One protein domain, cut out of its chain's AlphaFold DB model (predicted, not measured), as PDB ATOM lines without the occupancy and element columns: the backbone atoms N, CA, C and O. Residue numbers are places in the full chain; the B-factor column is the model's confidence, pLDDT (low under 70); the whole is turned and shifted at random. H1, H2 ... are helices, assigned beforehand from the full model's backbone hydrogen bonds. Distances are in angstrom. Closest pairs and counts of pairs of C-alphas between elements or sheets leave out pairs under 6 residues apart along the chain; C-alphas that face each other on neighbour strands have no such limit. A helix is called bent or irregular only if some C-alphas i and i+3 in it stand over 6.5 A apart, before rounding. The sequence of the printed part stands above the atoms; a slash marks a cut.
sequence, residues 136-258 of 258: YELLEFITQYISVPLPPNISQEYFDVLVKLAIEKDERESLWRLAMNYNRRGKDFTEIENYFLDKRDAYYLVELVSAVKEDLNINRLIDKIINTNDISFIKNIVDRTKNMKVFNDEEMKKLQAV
ATOM      1  N   TYR A 136      -1.168  28.685  13.902       96.69
ATOM      2  CA  TYR A 136      -0.468  28.538  15.174       96.69
ATOM      3  C   TYR A 136       0.366  27.256  15.241       96.69
ATOM      4  O   TYR A 136       1.525  27.309  15.639       96.69
ATOM      5  N   GLU A 137      -0.172  26.121  14.786       96.25
ATOM      6  CA  GLU A 137       0.604  24.877  14.700       96.25
ATOM      7  C   GLU A 137       1.789  25.028  13.744       96.25
ATOM      8  O   GLU A 137       2.875  24.529  14.031       96.25
ATOM      9  N   LEU A 138       1.617  25.753  12.633       95.81
ATOM     10  CA  LEU A 138       2.709  26.042  11.713       95.81
ATOM     11  C   LEU A 138       3.770  26.951  12.352       95.81
ATOM     12  O   LEU A 138       4.964  26.709  12.167       95.81
ATOM     13  N   LEU A 139       3.362  27.973  13.109       97.19
ATOM     14  CA  LEU A 139       4.283  28.825  13.862       97.19
ATOM     15  C   LEU A 139       5.109  27.994  14.854       97.19
ATOM     16  O   LEU A 139       6.341  28.066  14.830       97.19
ATOM     17  N   GLU A 140       4.459  27.173  15.682       96.12
ATOM     18  CA  GLU A 140       5.143  26.281  16.628       96.12
ATOM     19  C   GLU A 140       6.072  25.307  15.892       96.12
ATOM     20  O   GLU A 140       7.221  25.107  16.283       96.12
ATOM     21  N   PHE A 141       5.617  24.760  14.768       95.06
ATOM     22  CA  PHE A 141       6.381  23.825  13.957       95.06
ATOM     23  C   PHE A 141       7.644  24.442  13.343       95.06
ATOM     24  O   PHE A 141       8.704  23.813  13.358       95.06
ATOM     25  N   ILE A 142       7.572  25.664  12.814       95.06
ATOM     26  CA  ILE A 142       8.743  26.364  12.262       95.06
ATOM     27  C   ILE A 142       9.718  26.719  13.388       95.06
ATOM     28  O   ILE A 142      10.931  26.567  13.239       95.06
ATOM     29  N   THR A 143       9.191  27.169  14.526       96.00
ATOM     30  CA  THR A 143       9.989  27.717  15.632       96.00
ATOM     31  C   THR A 143      10.453  26.664  16.642       96.00
ATOM     32  O   THR A 143      11.232  26.975  17.548       96.00
ATOM     33  N   GLN A 144      10.070  25.394  16.477       94.75
ATOM     34  CA  GLN A 144      10.540  24.304  17.342       94.75
ATOM     35  C   GLN A 144      12.073  24.138  17.299       94.75
ATOM     36  O   GLN A 144      12.685  23.749  18.295       94.75
ATOM     37  N   TYR A 145      12.704  24.488  16.170       90.81
ATOM     38  CA  TYR A 145      14.156  24.534  16.013       90.81
ATOM     39  C   TYR A 145      14.644  25.981  15.935       90.81
ATOM     40  O   TYR A 145      13.995  26.845  15.350       90.81
ATOM     41  N   ILE A 146      15.828  26.233  16.499       87.56
ATOM     42  CA  ILE A 146      16.457  27.565  16.487       87.56
ATOM     43  C   ILE A 146      16.675  28.059  15.050       87.56
ATOM     44  O   ILE A 146      16.443  29.223  14.750       87.56
ATOM     45  N   SER A 147      17.141  27.172  14.171       88.19
ATOM     46  CA  SER A 147      17.332  27.435  12.748       88.19
ATOM     47  C   SER A 147      17.361  26.106  12.002       88.19
ATOM     48  O   SER A 147      17.862  25.108  12.535       88.19
ATOM     49  N   VAL A 148      16.837  26.093  10.780       91.88
ATOM     50  CA  VAL A 148      16.864  24.932   9.899       91.88
ATOM     51  C   VAL A 148      17.401  25.288   8.501       91.88
ATOM     52  O   VAL A 148      17.207  26.414   8.029       91.88
ATOM     53  N   PRO A 149      18.060  24.348   7.795       89.94
ATOM     54  CA  PRO A 149      18.519  24.574   6.422       89.94
ATOM     55  C   PRO A 149      17.393  24.834   5.413       89.94
ATOM     56  O   PRO A 149      17.575  25.605   4.469       89.94
ATOM     57  N   LEU A 150      16.239  24.193   5.596       92.75
ATOM     58  CA  LEU A 150      15.107  24.180   4.669       92.75
ATOM     59  C   LEU A 150      13.792  24.378   5.450       92.75
ATOM     60  O   LEU A 150      13.036  23.424   5.658       92.75
ATOM     61  N   PRO A 151      13.507  25.610   5.920       94.19
ATOM     62  CA  PRO A 151      12.214  25.929   6.506       94.19
ATOM     63  C   PRO A 151      11.128  25.872   5.419       94.19
ATOM     64  O   PRO A 151      11.443  25.997   4.228       94.19
ATOM     65  N   PRO A 152       9.847  25.746   5.802       92.50
ATOM     66  CA  PRO A 152       8.737  25.787   4.859       92.50
ATOM     67  C   PRO A 152       8.800  27.017   3.947       92.50
ATOM     68  O   PRO A 152       9.028  28.142   4.400       92.50
ATOM     69  N   ASN A 153       8.584  26.822   2.649       91.81
ATOM     70  CA  ASN A 153       8.523  27.940   1.718       91.81
ATOM     71  C   ASN A 153       7.161  28.638   1.840       91.81
ATOM     72  O   ASN A 153       6.140  28.077   1.455       91.81
ATOM     73  N   ILE A 154       7.154  29.857   2.376       95.19
ATOM     74  CA  ILE A 154       5.942  30.668   2.557       95.19
ATOM     75  C   ILE A 154       6.090  32.010   1.840       95.19
ATOM     76  O   ILE A 154       7.209  32.480   1.627       95.19
ATOM     77  N   SER A 155       4.981  32.657   1.472       97.38
ATOM     78  CA  SER A 155       4.989  34.014   0.899       97.38
ATOM     79  C   SER A 155       5.355  35.072   1.956       97.38
ATOM     80  O   SER A 155       5.499  34.752   3.137       97.38
ATOM     81  N   GLN A 156       5.597  36.328   1.560       98.06
ATOM     82  CA  GLN A 156       5.742  37.416   2.546       98.06
ATOM     83  C   GLN A 156       4.425  37.641   3.296       98.06
ATOM     84  O   GLN A 156       4.429  37.706   4.515       98.06
ATOM     85  N   GLU A 157       3.302  37.660   2.578       98.19
ATOM     86  CA  GLU A 157       1.973  37.842   3.171       98.19
ATOM     87  C   GLU A 157       1.688  36.812   4.270       98.19
ATOM     88  O   GLU A 157       1.238  37.167   5.355       98.19
ATOM     89  N   TYR A 158       2.012  35.541   4.025       97.44
ATOM     90  CA  TYR A 158       1.792  34.496   5.019       97.44
ATOM     91  C   TYR A 158       2.813  34.545   6.163       97.44
ATOM     92  O   TYR A 158       2.467  34.276   7.308       97.44
ATOM     93  N   PHE A 159       4.055  34.961   5.890       98.50
ATOM     94  CA  PHE A 159       5.023  35.265   6.948       98.50
ATOM     95  C   PHE A 159       4.493  36.362   7.889       98.50
ATOM     96  O   PHE A 159       4.549  36.196   9.105       98.50
ATOM     97  N   ASP A 160       3.901  37.429   7.345       98.62
ATOM     98  CA  ASP A 160       3.315  38.519   8.137       98.62
ATOM     99  C   ASP A 160       2.128  38.051   8.991       98.62
ATOM    100  O   ASP A 160       1.937  38.550  10.101       98.62
ATOM    101  N   VAL A 161       1.340  37.080   8.508       98.50
ATOM    102  CA  VAL A 161       0.278  36.433   9.303       98.50
ATOM    103  C   VAL A 161       0.873  35.747  10.534       98.50
ATOM    104  O   VAL A 161       0.409  35.993  11.649       98.50
ATOM    105  N   LEU A 162       1.938  34.956  10.362       98.62
ATOM    106  CA  LEU A 162       2.607  34.277  11.478       98.62
ATOM    107  C   LEU A 162       3.248  35.269  12.463       98.62
ATOM    108  O   LEU A 162       3.169  35.070  13.675       98.62
ATOM    109  N   VAL A 163       3.839  36.362  11.963       98.69
ATOM    110  CA  VAL A 163       4.394  37.437  12.804       98.69
ATOM    111  C   VAL A 163       3.302  38.087  13.653       98.69
ATOM    112  O   VAL A 163       3.470  38.211  14.865       98.69
ATOM    113  N   LYS A 164       2.168  38.466  13.052       98.62
ATOM    114  CA  LYS A 164       1.040  39.065  13.785       98.62
ATOM    115  C   LYS A 164       0.504  38.122  14.853       98.62
ATOM    116  O   LYS A 164       0.329  38.541  15.993       98.62
ATOM    117  N   LEU A 165       0.330  36.848  14.510       98.56
ATOM    118  CA  LEU A 165      -0.118  35.824  15.446       98.56
ATOM    119  C   LEU A 165       0.823  35.695  16.657       98.56
ATOM    120  O   LEU A 165       0.364  35.646  17.798       98.56
ATOM    121  N   ALA A 166       2.138  35.677  16.423       98.50
ATOM    122  CA  ALA A 166       3.129  35.606  17.494       98.50
ATOM    123  C   ALA A 166       3.150  36.885  18.358       98.50
ATOM    124  O   ALA A 166       3.278  36.801  19.579       98.50
ATOM    125  N   ILE A 167       2.969  38.066  17.749       98.56
ATOM    126  CA  ILE A 167       2.837  39.352  18.459       98.56
ATOM    127  C   ILE A 167       1.602  39.357  19.366       98.56
ATOM    128  O   ILE A 167       1.708  39.725  20.538       98.56
ATOM    129  N   GLU A 168       0.444  38.931  18.855       98.12
ATOM    130  CA  GLU A 168      -0.816  38.860  19.611       98.12
ATOM    131  C   GLU A 168      -0.702  37.953  20.844       98.12
ATOM    132  O   GLU A 168      -1.313  38.224  21.880       98.12
ATOM    133  N   LYS A 169       0.119  36.904  20.752       97.56
ATOM    134  CA  LYS A 169       0.388  35.946  21.833       97.56
ATOM    135  C   LYS A 169       1.583  36.311  22.725       97.56
ATOM    136  O   LYS A 169       1.868  35.584  23.670       97.56
ATOM    137  N   ASP A 170       2.251  37.439  22.472       97.50
ATOM    138  CA  ASP A 170       3.465  37.890  23.176       97.50
ATOM    139  C   ASP A 170       4.654  36.897  23.072       97.50
ATOM    140  O   ASP A 170       5.528  36.842  23.942       97.50
ATOM    141  N   GLU A 171       4.733  36.125  21.982       97.12
ATOM    142  CA  GLU A 171       5.728  35.064  21.770       97.12
ATOM    143  C   GLU A 171       7.055  35.579  21.197       97.12
ATOM    144  O   GLU A 171       7.393  35.410  20.024       97.12
ATOM    145  N   ARG A 172       7.851  36.206  22.067       97.38
ATOM    146  CA  ARG A 172       9.151  36.800  21.706       97.38
ATOM    147  C   ARG A 172      10.139  35.797  21.100       97.38
ATOM    148  O   ARG A 172      10.774  36.099  20.093       97.38
ATOM    149  N   GLU A 173      10.249  34.612  21.700       96.75
ATOM    150  CA  GLU A 173      11.148  33.551  21.227       96.75
ATOM    151  C   GLU A 173      10.715  33.044  19.845       96.75
ATOM    152  O   GLU A 173      11.558  32.894  18.961       96.75
ATOM    153  N   SER A 174       9.410  32.845  19.628       97.31
ATOM    154  CA  SER A 174       8.862  32.429  18.333       97.31
ATOM    155  C   SER A 174       9.164  33.465  17.251       97.31
ATOM    156  O   SER A 174       9.638  33.098  16.182       97.31
ATOM    157  N   LEU A 175       8.991  34.763  17.535       98.06
ATOM    158  CA  LEU A 175       9.343  35.851  16.611       98.06
ATOM    159  C   LEU A 175      10.833  35.847  16.244       98.06
ATOM    160  O   LEU A 175      11.187  35.937  15.068       98.06
ATOM    161  N   TRP A 176      11.709  35.708  17.242       97.75
ATOM    162  CA  TRP A 176      13.153  35.651  17.015       97.75
ATOM    163  C   TRP A 176      13.561  34.419  16.192       97.75
ATOM    164  O   TRP A 176      14.298  34.545  15.213       97.75
ATOM    165  N   ARG A 177      13.031  33.233  16.519       97.50
ATOM    166  CA  ARG A 177      13.285  32.000  15.755       97.50
ATOM    167  C   ARG A 177      12.700  32.051  14.354       97.50
ATOM    168  O   ARG A 177      13.298  31.507  13.427       97.50
ATOM    169  N   LEU A 178      11.554  32.698  14.174       97.31
ATOM    170  CA  LEU A 178      10.948  32.884  12.865       97.31
ATOM    171  C   LEU A 178      11.869  33.734  11.979       97.31
ATOM    172  O   LEU A 178      12.218  33.298  10.884       97.31
ATOM    173  N   ALA A 179      12.365  34.871  12.479       97.31
ATOM    174  CA  ALA A 179      13.362  35.668  11.763       97.31
ATOM    175  C   ALA A 179      14.630  34.852  11.441       97.31
ATOM    176  O   ALA A 179      15.076  34.830  10.297       97.31
ATOM    177  N   MET A 180      15.159  34.104  12.416       95.88
ATOM    178  CA  MET A 180      16.340  33.246  12.240       95.88
ATOM    179  C   MET A 180      16.175  32.186  11.147       95.88
ATOM    180  O   MET A 180      17.085  31.977  10.345       95.88
ATOM    181  N   ASN A 181      15.028  31.511  11.095       96.69
ATOM    182  CA  ASN A 181      14.754  30.503  10.071       96.69
ATOM    183  C   ASN A 181      14.643  31.125   8.669       96.69
ATOM    184  O   ASN A 181      15.055  30.508   7.682       96.69
ATOM    185  N   TYR A 182      14.154  32.363   8.576       97.00
ATOM    186  CA  TYR A 182      14.001  33.080   7.311       97.00
ATOM    187  C   TYR A 182      15.137  34.058   6.972       97.00
ATOM    188  O   TYR A 182      15.028  34.792   5.988       97.00
ATOM    189  N   ASN A 183      16.247  34.017   7.709       95.50
ATOM    190  CA  ASN A 183      17.441  34.803   7.412       95.50
ATOM    191  C   ASN A 183      17.965  34.518   5.993       95.50
ATOM    192  O   ASN A 183      18.111  33.363   5.582       95.50
ATOM    193  N   ARG A 184      18.273  35.582   5.255       94.56
ATOM    194  CA  ARG A 184      18.690  35.634   3.852       94.56
ATOM    195  C   ARG A 184      17.692  34.992   2.889       94.56
ATOM    196  O   ARG A 184      18.074  34.518   1.820       94.56
ATOM    197  N   ARG A 185      16.402  34.981   3.249       94.62
ATOM    198  CA  ARG A 185      15.301  34.462   2.408       94.62
ATOM    199  C   ARG A 185      14.362  35.552   1.894       94.62
ATOM    200  O   ARG A 185      13.248  35.247   1.473       94.62
ATOM    201  N   GLY A 186      14.808  36.809   1.926       94.56
ATOM    202  CA  GLY A 186      14.065  37.946   1.382       94.56
ATOM    203  C   GLY A 186      12.769  38.240   2.134       94.56
ATOM    204  O   GLY A 186      11.779  38.606   1.502       94.56
ATOM    205  N   LYS A 187      12.760  38.029   3.457       97.31
ATOM    206  CA  LYS A 187      11.638  38.399   4.321       97.31
ATOM    207  C   LYS A 187      11.831  39.784   4.911       97.31
ATOM    208  O   LYS A 187      12.945  40.160   5.258       97.31
ATOM    209  N   ASP A 188      10.737  40.528   5.027       97.62
ATOM    210  CA  ASP A 188      10.721  41.786   5.768       97.62
ATOM    211  C   ASP A 188      10.506  41.512   7.263       97.62
ATOM    212  O   ASP A 188       9.508  40.908   7.659       97.62
ATOM    213  N   PHE A 189      11.444  41.964   8.096       98.31
ATOM    214  CA  PHE A 189      11.402  41.813   9.551       98.31
ATOM    215  C   PHE A 189      10.933  43.081  10.284       98.31
ATOM    216  O   PHE A 189      10.963  43.123  11.514       98.31
ATOM    217  N   THR A 190      10.471  44.107   9.561       97.88
ATOM    218  CA  THR A 190      10.078  45.418  10.115       97.88
ATOM    219  C   THR A 190       9.084  45.313  11.277       97.88
ATOM    220  O   THR A 190       9.247  46.010  12.277       97.88
ATOM    221  N   GLU A 191       8.077  44.445  11.183       98.31
ATOM    222  CA  GLU A 191       7.077  44.288  12.249       98.31
ATOM    223  C   GLU A 191       7.659  43.633  13.510       98.31
ATOM    224  O   GLU A 191       7.301  44.005  14.627       98.31
ATOM    225  N   ILE A 192       8.631  42.729  13.348       98.56
ATOM    226  CA  ILE A 192       9.365  42.124  14.465       98.56
ATOM    227  C   ILE A 192      10.229  43.187  15.162       98.56
ATOM    228  O   ILE A 192      10.219  43.280  16.392       98.56
ATOM    229  N   GLU A 193      10.934  44.027  14.389       98.25
ATOM    230  CA  GLU A 193      11.692  45.171  14.919       98.25
ATOM    231  C   GLU A 193      10.785  46.088  15.754       98.25
ATOM    232  O   GLU A 193      11.110  46.415  16.897       98.25
ATOM    233  N   ASN A 194       9.650  46.501  15.172       98.38
ATOM    234  CA  ASN A 194       8.695  47.418  15.792       98.38
ATOM    235  C   ASN A 194       8.170  46.840  17.107       98.38
ATOM    236  O   ASN A 194       8.181  47.524  18.126       98.38
ATOM    237  N   TYR A 195       7.806  45.559  17.113       98.62
ATOM    238  CA  TYR A 195       7.330  44.887  18.311       98.62
ATOM    239  C   TYR A 195       8.365  44.884  19.449       98.62
ATOM    240  O   TYR A 195       8.038  45.253  20.580       98.62
ATOM    241  N   PHE A 196       9.626  44.516  19.186       98.56
ATOM    242  CA  PHE A 196      10.653  44.531  20.236       98.56
ATOM    243  C   PHE A 196      10.971  45.951  20.722       98.56
ATOM    244  O   PHE A 196      11.210  46.148  21.917       98.56
ATOM    245  N   LEU A 197      10.920  46.948  19.834       98.19
ATOM    246  CA  LEU A 197      11.036  48.358  20.208       98.19
ATOM    247  C   LEU A 197       9.884  48.789  21.119       98.19
ATOM    248  O   LEU A 197      10.137  49.361  22.181       98.19
ATOM    249  N   ASP A 198       8.639  48.483  20.759       97.69
ATOM    250  CA  ASP A 198       7.442  48.836  21.529       97.69
ATOM    251  C   ASP A 198       7.456  48.213  22.926       97.69
ATOM    252  O   ASP A 198       7.117  48.871  23.911       97.69
ATOM    253  N   LYS A 199       7.941  46.973  23.041       97.88
ATOM    254  CA  LYS A 199       8.131  46.286  24.326       97.88
ATOM    255  C   LYS A 199       9.351  46.765  25.119       97.88
ATOM    256  O   LYS A 199       9.528  46.318  26.251       97.88
ATOM    257  N   ARG A 200      10.189  47.639  24.546       97.62
ATOM    258  CA  ARG A 200      11.503  48.034  25.089       97.62
ATOM    259  C   ARG A 200      12.380  46.819  25.420       97.62
ATOM    260  O   ARG A 200      13.129  46.808  26.399       97.62
ATOM    261  N   ASP A 201      12.305  45.786  24.581       97.56
ATOM    262  CA  ASP A 201      13.019  44.528  24.782       97.56
ATOM    263  C   ASP A 201      14.418  44.576  24.162       97.56
ATOM    264  O   ASP A 201      14.660  44.166  23.026       97.56
ATOM    265  N   ALA A 202      15.365  45.118  24.929       97.25
ATOM    266  CA  ALA A 202      16.736  45.297  24.458       97.25
ATOM    267  C   ALA A 202      17.437  43.959  24.193       97.25
ATOM    268  O   ALA A 202      18.375  43.913  23.403       97.25
ATOM    269  N   TYR A 203      17.016  42.882  24.867       96.69
ATOM    270  CA  TYR A 203      17.619  41.569  24.678       96.69
ATOM    271  C   TYR A 203      17.241  41.005  23.311       96.69
ATOM    272  O   TYR A 203      18.127  40.821  22.480       96.69
ATOM    273  N   TYR A 204      15.947  40.814  23.042       97.38
ATOM    274  CA  TYR A 204      15.513  40.232  21.771       97.38
ATOM    275  C   TYR A 204      15.807  41.131  20.570       97.38
ATOM    276  O   TYR A 204      16.100  40.618  19.493       97.38
ATOM    277  N   LEU A 205      15.815  42.459  20.742       97.94
ATOM    278  CA  LEU A 205      16.223  43.359  19.667       97.94
ATOM    279  C   LEU A 205      17.701  43.174  19.289       97.94
ATOM    280  O   LEU A 205      18.031  43.115  18.107       97.94
ATOM    281  N   VAL A 206      18.598  43.063  20.276       96.94
ATOM    282  CA  VAL A 206      20.027  42.825  20.018       96.94
ATOM    283  C   VAL A 206      20.255  41.435  19.430       96.94
ATOM    284  O   VAL A 206      21.016  41.312  18.471       96.94
ATOM    285  N   GLU A 207      19.577  40.410  19.951       95.56
ATOM    286  CA  GLU A 207      19.651  39.050  19.406       95.56
ATOM    287  C   GLU A 207      19.144  38.998  17.960       95.56
ATOM    288  O   GLU A 207      19.770  38.342  17.133       95.56
ATOM    289  N   LEU A 208      18.075  39.731  17.618       96.81
ATOM    290  CA  LEU A 208      17.585  39.857  16.243       96.81
ATOM    291  C   LEU A 208      18.647  40.488  15.334       96.81
ATOM    292  O   LEU A 208      18.970  39.930  14.289       96.81
ATOM    293  N   VAL A 209      19.236  41.619  15.736       96.62
ATOM    294  CA  VAL A 209      20.279  42.272  14.929       96.62
ATOM    295  C   VAL A 209      21.493  41.365  14.770       96.62
ATOM    296  O   VAL A 209      22.038  41.277  13.677       96.62
ATOM    297  N   SER A 210      21.910  40.657  15.820       93.75
ATOM    298  CA  SER A 210      23.030  39.715  15.733       93.75
ATOM    299  C   SER A 210      22.733  38.524  14.819       93.75
ATOM    300  O   SER A 210      23.653  37.968  14.224       93.75
ATOM    301  N   ALA A 211      21.470  38.112  14.754       91.81
ATOM    302  CA  ALA A 211      20.996  36.954  14.017       91.81
ATOM    303  C   ALA A 211      20.868  37.209  12.512       91.81
ATOM    304  O   ALA A 211      21.297  36.385  11.704       91.81
ATOM    305  N   VAL A 212      20.246  38.333  12.145       95.56
ATOM    306  CA  VAL A 212      19.773  38.591  10.775       95.56
ATOM    307  C   VAL A 212      20.219  39.950  10.234       95.56
ATOM    308  O   VAL A 212      19.537  40.534   9.397       95.56
ATOM    309  N   LYS A 213      21.358  40.479  10.712       94.81
ATOM    310  CA  LYS A 213      21.846  41.838  10.400       94.81
ATOM    311  C   LYS A 213      21.754  42.191   8.916       94.81
ATOM    312  O   LYS A 213      21.405  43.318   8.583       94.81
ATOM    313  N   GLU A 214      22.105  41.250   8.043       93.62
ATOM    314  CA  GLU A 214      22.184  41.463   6.597       93.62
ATOM    315  C   GLU A 214      20.828  41.694   5.924       93.62
ATOM    316  O   GLU A 214      20.790  42.316   4.864       93.62
ATOM    317  N   ASP A 215      19.737  41.255   6.548       95.44
ATOM    318  CA  ASP A 215      18.372  41.471   6.062       95.44
ATOM    319  C   ASP A 215      17.720  42.726   6.666       95.44
ATOM    320  O   ASP A 215      16.615  43.110   6.282       95.44
ATOM    321  N   LEU A 216      18.386  43.388   7.617       96.44
ATOM    322  CA  LEU A 216      17.854  44.565   8.297       96.44
ATOM    323  C   LEU A 216      18.357  45.861   7.663       96.44
ATOM    324  O   LEU A 216      19.528  46.021   7.312       96.44
ATOM    325  N   ASN A 217      17.494  46.876   7.647       96.50
ATOM    326  CA  ASN A 217      17.939  48.247   7.420       96.50
ATOM    327  C   ASN A 217      18.461  48.844   8.737       96.50
ATOM    328  O   ASN A 217      17.724  49.508   9.470       96.50
ATOM    329  N   ILE A 218      19.744  48.612   9.029       96.19
ATOM    330  CA  ILE A 218      20.371  48.991  10.306       96.19
ATOM    331  C   ILE A 218      20.322  50.495  10.580       96.19
ATOM    332  O   ILE A 218      20.053  50.889  11.711       96.19
ATOM    333  N   ASN A 219      20.508  51.344   9.566       95.81
ATOM    334  CA  ASN A 219      20.398  52.794   9.752       95.81
ATOM    335  C   ASN A 219      18.983  53.189  10.188       95.81
ATOM    336  O   ASN A 219      18.823  53.874  11.194       95.81
ATOM    337  N   ARG A 220      17.957  52.677   9.494       97.25
ATOM    338  CA  ARG A 220      16.555  52.919   9.859       97.25
ATOM    339  C   ARG A 220      16.245  52.393  11.261       97.25
ATOM    340  O   ARG A 220      15.513  53.041  12.003       97.25
ATOM    341  N   LEU A 221      16.780  51.231  11.630       97.75
ATOM    342  CA  LEU A 221      16.572  50.656  12.955       97.75
ATOM    343  C   LEU A 221      17.216  51.504  14.061       97.75
ATOM    344  O   LEU A 221      16.580  51.749  15.081       97.75
ATOM    345  N   ILE A 222      18.439  51.996  13.854       97.44
ATOM    346  CA  ILE A 222      19.109  52.906  14.795       97.44
ATOM    347  C   ILE A 222      18.304  54.192  14.967       97.44
ATOM    348  O   ILE A 222      18.077  54.608  16.102       97.44
ATOM    349  N   ASP A 223      17.805  54.776  13.876       97.31
ATOM    350  CA  ASP A 223      16.954  55.966  13.949       97.31
ATOM    351  C   ASP A 223      15.689  55.686  14.777       97.31
ATOM    352  O   ASP A 223      15.331  56.476  15.650       97.31
ATOM    353  N   LYS A 224      15.037  54.528  14.582       97.94
ATOM    354  CA  LYS A 224      13.896  54.103  15.414       97.94
ATOM    355  C   LYS A 224      14.274  53.961  16.894       97.94
ATOM    356  O   LYS A 224      13.523  54.433  17.742       97.94
ATOM    357  N   ILE A 225      15.421  53.343  17.206       97.94
ATOM    358  CA  ILE A 225      15.921  53.179  18.584       97.94
ATOM    359  C   ILE A 225      16.104  54.548  19.246       97.94
ATOM    360  O   ILE A 225      15.596  54.764  20.344       97.94
ATOM    361  N   ILE A 226      16.775  55.486  18.575       97.00
ATOM    362  CA  ILE A 226      17.008  56.847  19.084       97.00
ATOM    363  C   ILE A 226      15.675  57.574  19.304       97.00
ATOM    364  O   ILE A 226      15.450  58.162  20.363       97.00
ATOM    365  N   ASN A 227      14.745  57.451  18.354       96.88
ATOM    366  CA  ASN A 227      13.426  58.081  18.417       96.88
ATOM    367  C   ASN A 227      12.526  57.541  19.543       96.88
ATOM    368  O   ASN A 227      11.509  58.164  19.852       96.88
ATOM    369  N   THR A 228      12.892  56.435  20.204       96.31
ATOM    370  CA  THR A 228      12.198  56.010  21.430       96.31
ATOM    371  C   THR A 228      12.347  57.018  22.573       96.31
ATOM    372  O   THR A 228      11.500  57.022  23.466       96.31
ATOM    373  N   ASN A 229      13.399  57.855  22.549       94.94
ATOM    374  CA  ASN A 229      13.787  58.793  23.611       94.94
ATOM    375  C   ASN A 229      13.929  58.144  25.008       94.94
ATOM    376  O   ASN A 229      13.887  58.829  26.030       94.94
ATOM    377  N   ASP A 230      14.104  56.820  25.065       97.12
ATOM    378  CA  ASP A 230      14.264  56.056  26.300       97.12
ATOM    379  C   ASP A 230      15.753  55.792  26.560       97.12
ATOM    380  O   ASP A 230      16.336  54.809  26.100       97.12
ATOM    381  N   ILE A 231      16.382  56.697  27.312       96.19
ATOM    382  CA  ILE A 231      17.824  56.661  27.608       96.19
ATOM    383  C   ILE A 231      18.224  55.346  28.299       96.19
ATOM    384  O   ILE A 231      19.298  54.804  28.035       96.19
ATOM    385  N   SER A 232      17.368  54.804  29.174       96.81
ATOM    386  CA  SER A 232      17.660  53.553  29.883       96.81
ATOM    387  C   SER A 232      17.668  52.366  28.922       96.81
ATOM    388  O   SER A 232      18.562  51.520  28.984       96.81
ATOM    389  N   PHE A 233      16.694  52.314  28.014       97.81
ATOM    390  CA  PHE A 233      16.617  51.300  26.967       97.81
ATOM    391  C   PHE A 233      17.809  51.376  26.002       97.81
ATOM    392  O   PHE A 233      18.476  50.365  25.775       97.81
ATOM    393  N   ILE A 234      18.140  52.572  25.505       97.50
ATOM    394  CA  ILE A 234      19.273  52.789  24.591       97.50
ATOM    395  C   ILE A 234      20.591  52.378  25.260       97.50
ATOM    396  O   ILE A 234      21.386  51.637  24.678       97.50
ATOM    397  N   LYS A 235      20.805  52.778  26.521       96.12
ATOM    398  CA  LYS A 235      21.995  52.386  27.284       96.12
ATOM    399  C   LYS A 235      22.088  50.870  27.466       96.12
ATOM    400  O   LYS A 235      23.177  50.321  27.331       96.12
ATOM    401  N   ASN A 236      20.969  50.190  27.717       96.81
ATOM    402  CA  ASN A 236      20.924  48.730  27.829       96.81
ATOM    403  C   ASN A 236      21.327  48.046  26.509       96.81
ATOM    404  O   ASN A 236      22.118  47.104  26.531       96.81
ATOM    405  N   ILE A 237      20.861  48.550  25.358       96.62
ATOM    406  CA  ILE A 237      21.309  48.073  24.036       96.62
ATOM    407  C   ILE A 237      22.822  48.251  23.893       96.62
ATOM    408  O   ILE A 237      23.528  47.290  23.593       96.62
ATOM    409  N   VAL A 238      23.329  49.461  24.150       94.94
ATOM    410  CA  VAL A 238      24.762  49.777  24.052       94.94
ATOM    411  C   VAL A 238      25.591  48.870  24.962       94.94
ATOM    412  O   VAL A 238      26.601  48.322  24.532       94.94
ATOM    413  N   ASP A 239      25.172  48.675  26.214       93.81
ATOM    414  CA  ASP A 239      25.875  47.829  27.180       93.81
ATOM    415  C   ASP A 239      25.942  46.362  26.730       93.81
ATOM    416  O   ASP A 239      26.984  45.723  26.895       93.81
ATOM    417  N   ARG A 240      24.876  45.844  26.107       92.81
ATOM    418  CA  ARG A 240      24.827  44.472  25.577       92.81
ATOM    419  C   ARG A 240      25.725  44.271  24.361       92.81
ATOM    420  O   ARG A 240      26.316  43.205  24.220       92.81
ATOM    421  N   THR A 241      25.871  45.277  23.504       92.62
ATOM    422  CA  THR A 241      26.591  45.130  22.229       92.62
ATOM    423  C   THR A 241      28.076  45.473  22.288       92.62
ATOM    424  O   THR A 241      28.811  45.064  21.385       92.62
ATOM    425  N   LYS A 242      28.550  46.144  23.350       83.50
ATOM    426  CA  LYS A 242      29.942  46.628  23.520       83.50
ATOM    427  C   LYS A 242      31.035  45.636  23.110       83.50
ATOM    428  O   LYS A 242      32.022  46.045  22.509       83.50
ATOM    429  N   ASN A 243      30.860  44.352  23.419       80.44
ATOM    430  CA  ASN A 243      31.876  43.318  23.184       80.44
ATOM    431  C   ASN A 243      31.516  42.340  22.056       80.44
ATOM    432  O   ASN A 243      32.272  41.409  21.794       80.44
ATOM    433  N   MET A 244      30.366  42.527  21.404       80.94
ATOM    434  CA  MET A 244      29.799  41.553  20.466       80.94
ATOM    435  C   MET A 244      29.911  41.990  18.999       80.94
ATOM    436  O   MET A 244      29.569  41.218  18.113       80.94
ATOM    437  N   LYS A 245      30.394  43.216  18.727       83.88
ATOM    438  CA  LYS A 245      30.491  43.806  17.372       83.88
ATOM    439  C   LYS A 245      29.181  43.727  16.566       83.88
ATOM    440  O   LYS A 245      29.205  43.703  15.340       83.88
ATOM    441  N   VAL A 246      28.040  43.715  17.261       89.94
ATOM    442  CA  VAL A 246      26.699  43.695  16.648       89.94
ATOM    443  C   VAL A 246      26.499  44.937  15.783       89.94
ATOM    444  O   VAL A 246      26.026  44.850  14.654       89.94
ATOM    445  N   PHE A 247      26.945  46.088  16.278       92.69
ATOM    446  CA  PHE A 247      27.011  47.345  15.542       92.69
ATOM    447  C   PHE A 247      28.470  47.692  15.231       92.69
ATOM    448  O   PHE A 247      29.369  47.366  16.011       92.69
ATOM    449  N   ASN A 248      28.711  48.340  14.093       91.75
ATOM    450  CA  ASN A 248      30.025  48.884  13.759       91.75
ATOM    451  C   ASN A 248      30.315  50.173  14.559       91.75
ATOM    452  O   ASN A 248      29.446  50.704  15.250       91.75
ATOM    453  N   ASP A 249      31.539  50.691  14.462       90.94
ATOM    454  CA  ASP A 249      31.969  51.853  15.251       90.94
ATOM    455  C   ASP A 249      31.146  53.124  14.974       90.94
ATOM    456  O   ASP A 249      30.961  53.946  15.871       90.94
ATOM    457  N   GLU A 250      30.654  53.316  13.748       92.56
ATOM    458  CA  GLU A 250      29.829  54.473  13.385       92.56
ATOM    459  C   GLU A 250      28.406  54.339  13.941       92.56
ATOM    460  O   GLU A 250      27.884  55.265  14.563       92.56
ATOM    461  N   GLU A 251      27.808  53.161  13.778       94.06
ATOM    462  CA  GLU A 251      26.509  52.782  14.337       94.06
ATOM    463  C   GLU A 251      26.506  52.926  15.869       94.06
ATOM    464  O   GLU A 251      25.601  53.536  16.443       94.06
ATOM    465  N   MET A 252      27.565  52.453  16.537       92.88
ATOM    466  CA  MET A 252      27.725  52.580  17.988       92.88
ATOM    467  C   MET A 252      27.857  54.032  18.443       92.88
ATOM    468  O   MET A 252      27.262  54.404  19.454       92.88
ATOM    469  N   LYS A 253      28.595  54.869  17.704       92.81
ATOM    470  CA  LYS A 253      28.713  56.302  18.020       92.81
ATOM    471  C   LYS A 253      27.362  57.009  17.971       92.81
ATOM    472  O   LYS A 253      27.104  57.833  18.842       92.81
ATOM    473  N   LYS A 254      26.497  56.678  17.002       94.12
ATOM    474  CA  LYS A 254      25.138  57.246  16.917       94.12
ATOM    475  C   LYS A 254      24.311  56.901  18.156       94.12
ATOM    476  O   LYS A 254      23.714  57.791  18.748       94.12
ATOM    477  N   LEU A 255      24.330  55.637  18.582       92.69
ATOM    478  CA  LEU A 255      23.597  55.186  19.773       92.69
ATOM    479  C   LEU A 255      24.139  55.787  21.081       92.69
ATOM    480  O   LEU A 255      23.381  55.975  22.024       92.69
ATOM    481  N   GLN A 256      25.437  56.086  21.150       91.50
ATOM    482  CA  GLN A 256      26.087  56.683  22.326       91.50
ATOM    483  C   GLN A 256      25.959  58.210  22.411       91.50
ATOM    484  O   GLN A 256      26.347  58.789  23.424       91.50
ATOM    485  N   ALA A 257      25.479  58.866  21.352       88.19
ATOM    486  CA  ALA A 257      25.342  60.320  21.293       88.19
ATOM    487  C   ALA A 257      24.043  60.850  21.937       88.19
ATOM    488  O   ALA A 257      23.865  62.067  21.997       88.19
ATOM    489  N   VAL A 258      23.158  59.951  22.384       80.56
ATOM    490  CA  VAL A 258      21.867  60.228  23.042       80.56
ATOM    491  C   VAL A 258      22.009  60.090  24.553       80.56
ATOM    492  O   VAL A 258      21.485  60.970  25.269       80.56
TER     493      VAL A 258
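This is residues 136 to 258 of the 258 residues of an uncharacterized protein of Firmicutes bacterium CAG:884 (UniProt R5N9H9). The chain is wound as a short solenoid of three helix pairs, H2 with H3, H4 with H5 and H6 with H7, set one after another along the longest axis, with H1 crossing one end and H8 packed on the other. H2, H4 and H6 make one row and H3, H5 and H7 the other; the winding is uneven, since H7 is turned steeply from H5 and H6 is only loosely joined to H4 and H7. The printed part has 123 residues with eight named helices, H1 to H8 in that order, and no named strand; its class is all helix. It is compact, with a radius of gyration of the C-alphas of 14.5 A, and its outline is elongated, spanning 43 by 27 by 21 A.

H1, residues 136 to 143, touches residues 162 to 166 alone of H2, residues 156 to 168; the closest C-alphas are those of Leu 139 and Leu 162, 6.2 A apart, and the lines are about perpendicular at 79 degrees. H1 also touches H3, residues 172 to 181, at a steep tilt of 61 degrees, with the C-alphas of Thr 143 and Arg 177 closest at 5.4 A. H2 and H3 form a helical hairpin, at a shallow tilt of 20 degrees and opposite ways, where Ala 166 and Leu 175 have the closest C-alphas, 6.3 A apart. H4, residues 190 to 198, and H5, residues 202 to 215, form another, at 18 degrees, with the C-alphas of Phe 196 and Leu 205 closest at 5.7 A. H2 and H4 only just touch, with 3 pairs of C-alphas within 8 A, the closest being those of Val 163 and Ile 192 at 7.0 A. H3 and H5 touch over 10 such pairs, at a shallow tilt of 16 degrees, the same way; the closest C-alphas are those of Trp 176 and Leu 208, 6.2 A apart. H6, residues 218 to 227, is close to but not clearly touching H4, with the C-alphas of Leu 197 and Ile 225 closest at 7.1 A. H7, residues 231 to 241, touches residues 202 to 206 alone of H5 at a steep tilt of 58 degrees, and the C-alphas of Ala 202 and Ile 237 are closest at 5.4 A. H6 and H7 are close but not clearly touching, at a shallow tilt of 32 degrees, only just short of steep. H8, residues 249 to 256, touches H6, with the C-alphas of Ile 226 and Leu 255 closest at 6.8 A, and forms a helical hairpin with H7, with those of Ile 234 and Leu 255 closest at 6.9 A. H1 and H8 are apart. Every O i to N i+4 pair is within hydrogen-bond range in H1, H2, H3, H4, H6, H7 and H8; in H5 it is 8 of 10.

H1 begins at C-alpha 136, at (-0.468, 28.538, 15.174). From first to last C-alpha, H2 measures 18.3 A, H3 14.4 A, H4 12.2 A, H6 14.0 A and H7 15.5 A. H5, the longest at 14 residues, measures 18.9 A and is irregular: C-alphas 211 and 214 are 8.8 A apart. H8 ends at C-alpha 256, at (26.087, 56.683, 22.326).

The two C-alphas farthest apart are those of Glu 137 and Ala 257, at 43.7 A. The printed part has no cut, and residue 258 is the chain's last. The link from H1 to H2, residues 144 to 155, is long; those from H3 to H4 and from H7 to H8 are short, and the other four are tight. The mean pLDDT of the printed part is 95.3, and no printed residue is under 70.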